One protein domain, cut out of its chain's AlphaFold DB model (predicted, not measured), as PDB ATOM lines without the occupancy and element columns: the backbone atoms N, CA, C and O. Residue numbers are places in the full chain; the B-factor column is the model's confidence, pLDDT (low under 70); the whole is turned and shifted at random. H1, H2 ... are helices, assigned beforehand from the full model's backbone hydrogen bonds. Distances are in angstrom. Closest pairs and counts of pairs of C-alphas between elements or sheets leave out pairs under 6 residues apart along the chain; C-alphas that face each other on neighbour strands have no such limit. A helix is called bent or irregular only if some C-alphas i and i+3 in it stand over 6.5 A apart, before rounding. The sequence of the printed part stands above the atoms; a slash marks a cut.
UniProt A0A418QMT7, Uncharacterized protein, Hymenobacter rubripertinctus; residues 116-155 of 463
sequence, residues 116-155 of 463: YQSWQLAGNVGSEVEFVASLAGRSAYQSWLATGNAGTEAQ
ATOM      1  N   TYR A 116      31.670  -3.693  25.405       90.25
ATOM      2  CA  TYR A 116      32.139  -4.698  24.450       90.25
ATOM      3  C   TYR A 116      33.226  -5.615  25.035       90.25
ATOM      4  O   TYR A 116      33.116  -6.835  24.950       90.25
ATOM      5  N   GLN A 117      34.237  -5.061  25.714       89.19
ATOM      6  CA  GLN A 117      35.262  -5.870  26.389       89.19
ATOM      7  C   GLN A 117      34.668  -6.755  27.494       89.19
ATOM      8  O   GLN A 117      35.124  -7.876  27.713       89.19
ATOM      9  N   SER A 118      33.637  -6.272  28.187       89.50
ATOM     10  CA  SER A 118      32.915  -7.068  29.188       89.50
ATOM     11  C   SER A 118      32.075  -8.175  28.538       89.50
ATOM     12  O   SER A 118      32.032  -9.293  29.048       89.50
ATOM     13  N   TRP A 119      31.467  -7.894  27.383       89.44
ATOM     14  CA  TRP A 119      30.717  -8.861  26.579       89.44
ATOM     15  C   TRP A 119      31.601  -9.995  26.046       89.44
ATOM     16  O   TRP A 119      31.214 -11.160  26.146       89.44
ATOM     17  N   GLN A 120      32.816  -9.683  25.584       91.88
ATOM     18  CA  GLN A 120      33.808 -10.692  25.192       91.88
ATOM     19  C   GLN A 120      34.235 -11.569  26.377       91.88
ATOM     20  O   GLN A 120      34.350 -12.788  26.253       91.88
ATOM     21  N   LEU A 121      34.424 -10.968  27.555       90.31
ATOM     22  CA  LEU A 121      34.799 -11.703  28.767       90.31
ATOM     23  C   LEU A 121      33.714 -12.689  29.226       90.31
ATOM     24  O   LEU A 121      34.025 -13.699  29.851       90.31
ATOM     25  N   ALA A 122      32.451 -12.413  28.896       88.31
ATOM     26  CA  ALA A 122      31.333 -13.323  29.127       88.31
ATOM     27  C   ALA A 122      31.311 -14.525  28.154       88.31
ATOM     28  O   ALA A 122      30.359 -15.302  28.170       88.31
ATOM     29  N   GLY A 123      32.349 -14.692  27.324       90.19
ATOM     30  CA  GLY A 123      32.503 -15.812  26.394       90.19
ATOM     31  C   GLY A 123      31.850 -15.589  25.032       90.19
ATOM     32  O   GLY A 123      31.792 -16.517  24.228       90.19
ATOM     33  N   ASN A 124      31.361 -14.378  24.756       88.81
ATOM     34  CA  ASN A 124      30.819 -14.045  23.447       88.81
ATOM     35  C   ASN A 124      31.955 -13.738  22.462       88.81
ATOM     36  O   ASN A 124      32.943 -13.088  22.808       88.81
ATOM     37  N   VAL A 125      31.799 -14.190  21.221       88.81
ATOM     38  CA  VAL A 125      32.726 -13.920  20.117       88.81
ATOM     39  C   VAL A 125      31.998 -13.121  19.044       88.81
ATOM     40  O   VAL A 125      30.846 -13.408  18.733       88.81
ATOM     41  N   GLY A 126      32.660 -12.105  18.501       87.94
ATOM     42  CA  GLY A 126      32.095 -11.230  17.478       87.94
ATOM     43  C   GLY A 126      32.696  -9.831  17.527       87.94
ATOM     44  O   GLY A 126      33.420  -9.489  18.460       87.94
ATOM     45  N   SER A 127      32.411  -9.056  16.493       92.38
ATOM     46  CA  SER A 127      32.751  -7.649  16.293       92.38
ATOM     47  C   SER A 127      31.892  -6.707  17.146       92.38
ATOM     48  O   SER A 127      30.848  -7.089  17.673       92.38
ATOM     49  N   GLU A 128      32.282  -5.431  17.238       87.44
ATOM     50  CA  GLU A 128      31.474  -4.403  17.916       87.44
ATOM     51  C   GLU A 128      30.086  -4.231  17.285       87.44
ATOM     52  O   GLU A 128      29.115  -3.956  17.987       87.44
ATOM     53  N   VAL A 129      29.967  -4.452  15.974       88.50
ATOM     54  CA  VAL A 129      28.682  -4.427  15.264       88.50
ATOM     55  C   VAL A 129      27.778  -5.560  15.748       88.50
ATOM     56  O   VAL A 129      26.598  -5.336  16.010       88.50
ATOM     57  N   GLU A 130      28.328  -6.761  15.926       87.19
ATOM     58  CA  GLU A 130      27.593  -7.912  16.467       87.19
ATOM     59  C   GLU A 130      27.230  -7.707  17.942       87.19
ATOM     60  O   GLU A 130      26.123  -8.053  18.357       87.19
ATOM     61  N   PHE A 131      28.105  -7.063  18.721       91.56
ATOM     62  CA  PHE A 131      27.793  -6.653  20.088       91.56
ATOM     63  C   PHE A 131      26.616  -5.670  20.137       91.56
ATOM     64  O   PHE A 131      25.656  -5.917  20.867       91.56
ATOM     65  N   VAL A 132      26.632  -4.600  19.337       87.69
ATOM     66  CA  VAL A 132      25.519  -3.636  19.279       87.69
ATOM     67  C   VAL A 132      24.232  -4.309  18.798       87.69
ATOM     68  O   VAL A 132      23.169  -4.069  19.370       87.69
ATOM     69  N   ALA A 133      24.318  -5.210  17.815       82.56
ATOM     70  CA  ALA A 133      23.173  -5.998  17.366       82.56
ATOM     71  C   ALA A 133      22.620  -6.907  18.478       82.56
ATOM     72  O   ALA A 133      21.407  -7.068  18.583       82.56
ATOM     73  N   SER A 134      23.477  -7.450  19.352       81.25
ATOM     74  CA  SER A 134      23.049  -8.264  20.500       81.25
ATOM     75  C   SER A 134      22.288  -7.468  21.568       81.25
ATOM     76  O   SER A 134      21.492  -8.041  22.309       81.25
ATOM     77  N   LEU A 135      22.503  -6.148  21.639       82.00
ATOM     78  CA  LEU A 135      21.768  -5.254  22.538       82.00
ATOM     79  C   LEU A 135      20.371  -4.910  22.008       82.00
ATOM     80  O   LEU A 135      19.536  -4.413  22.769       82.00
ATOM     81  N   ALA A 136      20.097  -5.164  20.726       76.25
ATOM     82  CA  ALA A 136      18.759  -5.008  20.185       76.25
ATOM     83  C   ALA A 136      17.844  -6.070  20.816       76.25
ATOM     84  O   ALA A 136      18.036  -7.274  20.649       76.25
ATOM     85  N   GLY A 137      16.838  -5.618  21.570       70.19
ATOM     86  CA  GLY A 137      15.808  -6.501  22.112       70.19
ATOM     87  C   GLY A 137      15.104  -7.292  21.004       70.19
ATOM     88  O   GLY A 137      15.079  -6.873  19.845       70.19
ATOM     89  N   ARG A 138      14.512  -8.440  21.360       76.00
ATOM     90  CA  ARG A 138      13.790  -9.284  20.396       76.00
ATOM     91  C   ARG A 138      12.741  -8.461  19.651       76.00
ATOM     92  O   ARG A 138      11.911  -7.803  20.278       76.00
ATOM     93  N   SER A 139      12.735  -8.545  18.323       80.12
ATOM     94  CA  SER A 139      11.660  -7.942  17.532       80.12
ATOM     95  C   SER A 139      10.309  -8.587  17.875       80.12
ATOM     96  O   SER A 139      10.244  -9.700  18.410       80.12
ATOM     97  N   ALA A 140       9.202  -7.909  17.555       78.94
ATOM     98  CA  ALA A 140       7.864  -8.476  17.748       78.94
ATOM     99  C   ALA A 140       7.699  -9.811  16.990       78.94
ATOM    100  O   ALA A 140       7.106 -10.748  17.517       78.94
ATOM    101  N   TYR A 141       8.318  -9.928  15.811       82.50
ATOM    102  CA  TYR A 141       8.382 -11.163  15.030       82.50
ATOM    103  C   TYR A 141       9.211 -12.259  15.719       82.50
ATOM    104  O   TYR A 141       8.758 -13.394  15.836       82.50
ATOM    105  N   GLN A 142      10.392 -11.931  16.254       83.81
ATOM    106  CA  GLN A 142      11.212 -12.892  17.007       83.81
ATOM    107  C   GLN A 142      10.525 -13.357  18.296       83.81
ATOM    108  O   GLN A 142      10.658 -14.515  18.690       83.81
ATOM    109  N   SER A 143       9.767 -12.472  18.946       84.69
ATOM    110  CA  SER A 143       8.941 -12.827  20.102       84.69
ATOM    111  C   SER A 143       7.781 -13.735  19.693       84.69
ATOM    112  O   SER A 143       7.536 -14.726  20.366       84.69
ATOM    113  N   TRP A 144       7.130 -13.459  18.559       84.88
ATOM    114  CA  TRP A 144       6.074 -14.297  17.987       84.88
ATOM    115  C   TRP A 144       6.562 -15.708  17.636       84.88
ATOM    116  O   TRP A 144       5.885 -16.677  17.982       84.88
ATOM    117  N   LEU A 145       7.754 -15.839  17.041       86.44
ATOM    118  CA  LEU A 145       8.397 -17.136  16.797       86.44
ATOM    119  C   LEU A 145       8.706 -17.877  18.109       86.44
ATOM    120  O   LEU A 145       8.474 -19.079  18.219       86.44
ATOM    121  N   ALA A 146       9.192 -17.162  19.130       83.19
ATOM    122  CA  ALA A 146       9.516 -17.748  20.432       83.19
ATOM    123  C   ALA A 146       8.287 -18.310  21.171       83.19
ATOM    124  O   ALA A 146       8.437 -19.213  21.992       83.19
ATOM    125  N   THR A 147       7.079 -17.834  20.858       85.25
ATOM    126  CA  THR A 147       5.813 -18.387  21.371       85.25
ATOM    127  C   THR A 147       5.383 -19.677  20.652       85.25
ATOM    128  O   THR A 147       4.269 -20.150  20.862       85.25
ATOM    129  N   GLY A 148       6.241 -20.250  19.799       87.81
ATOM    130  CA  GLY A 148       5.977 -21.489  19.063       87.81
ATOM    131  C   GLY A 148       5.252 -21.291  17.731       87.81
ATOM    132  O   GLY A 148       4.845 -22.272  17.113       87.81
ATOM    133  N   ASN A 149       5.090 -20.047  17.271       84.00
ATOM    134  CA  ASN A 149       4.552 -19.782  15.940       84.00
ATOM    135  C   ASN A 149       5.638 -19.994  14.874       84.00
ATOM    136  O   ASN A 149       6.817 -19.737  15.113       84.00
ATOM    137  N   ALA A 150       5.240 -20.427  13.680       86.31
ATOM    138  CA  ALA A 150       6.129 -20.585  12.535       86.31
ATOM    139  C   ALA A 150       5.558 -19.836  11.329       86.31
ATOM    140  O   ALA A 150       4.354 -19.878  11.076       86.31
ATOM    141  N   GLY A 151       6.420 -19.156  10.579       85.88
ATOM    142  CA  GLY A 151       6.035 -18.435   9.371       85.88
ATOM    143  C   GLY A 151       6.977 -17.279   9.063       85.88
ATOM    144  O   GLY A 151       7.863 -16.987   9.853       85.88
ATOM    145  N   THR A 152       6.794 -16.646   7.908       89.69
ATOM    146  CA  THR A 152       7.554 -15.474   7.454       89.69
ATOM    147  C   THR A 152       7.083 -14.190   8.139       89.69
ATOM    148  O   THR A 152       5.985 -14.132   8.692       89.69
ATOM    149  N   GLU A 153       7.859 -13.107   8.037       82.06
ATOM    150  CA  GLU A 153       7.435 -11.783   8.522       82.06
ATOM    151  C   GLU A 153       6.111 -11.323   7.891       82.06
ATOM    152  O   GLU A 153       5.279 -10.719   8.562       82.06
ATOM    153  N   ALA A 154       5.865 -11.672   6.624       83.44
ATOM    154  CA  ALA A 154       4.594 -11.392   5.964       83.44
ATOM    155  C   ALA A 154       3.427 -12.156   6.613       83.44
ATOM    156  O   ALA A 154       2.348 -11.592   6.795       83.44
ATOM    157  N   GLN A 155       3.647 -13.414   7.010       82.94
ATOM    158  CA  GLN A 155       2.658 -14.216   7.738       82.94
ATOM    159  C   GLN A 155       2.447 -13.695   9.165       82.94
ATOM    160  O   GLN A 155       1.313 -13.665   9.640       82.94
TER     161      GLN A 155
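What this domain is: This is residues 116 to 155 of the 463 residues of an uncharacterized protein of Hymenobacter rubripertinctus (UniProt A0A418QMT7). Three short helices are strung out along a rod, with two small helical ends joined by a thin strip of chain, residues 136 to 139. H1 and H2 make one end, their lines about at right angles; H3 and the unnamed tail after it, residues 147 to 155, make the other. The printed part has 40 residues with three named helices, in the order H1, H2, H3 along the chain, and no named strand; the class is all helix. The whole is only just extended, close to loose, with a radius of gyration of the C-alphas of 13.7 A. The C-alphas span 38 by 17 by 13 A along their three main axes.

How they stand to each other: The longest helix by residues is H2, residues 128 to 135. H1, residues 116 to 121, only just touches H2, with 3 pairs of C-alphas within 8 A. The closest C-alphas of the two are those of Tyr 116 and Phe 131, 6.5 A apart. The centres of H1 and H2 are 11.0 A apart, and their lines stand about perpendicular, at 82 degrees. H3, residues 140 to 146, touches no helix. H2 and H3 are apart, though they follow each other in the chain, and H1 and H3 are apart too. In H1, H2 and H3 every backbone O i to N i+4 pair is within hydrogen-bond range.

Where its parts are: H2 runs from Glu 128, with its C-alpha at (31.474, -4.403, 17.916), to Leu 135, 10.8 A from first to last C-alpha. H1 begins at Tyr 116, with its C-alpha at (32.139, -4.698, 24.450), and ends at Leu 121; its first and last C-alphas are 8.6 A apart. H3 goes from Ala 140 to Ala 146, whose C-alpha is at (9.516, -17.748, 20.432), and measures 9.8 A from first to last C-alpha. No helix is bent or irregular.

The domain as a whole: The two C-alphas farthest apart are those of Leu 121 and Gln 155, 38.5 A. The first and last printed C-alphas, of Tyr 116 and Gln 155, are 35.2 A apart. The printed part runs from residue 116 to residue 155 and has no cut. The link from H1 to H2 is short, with 6 residues between them, and the link from H2 to H3 is tight, with 4. The mean pLDDT of the printed part is 85.5, and no printed residue is under 70.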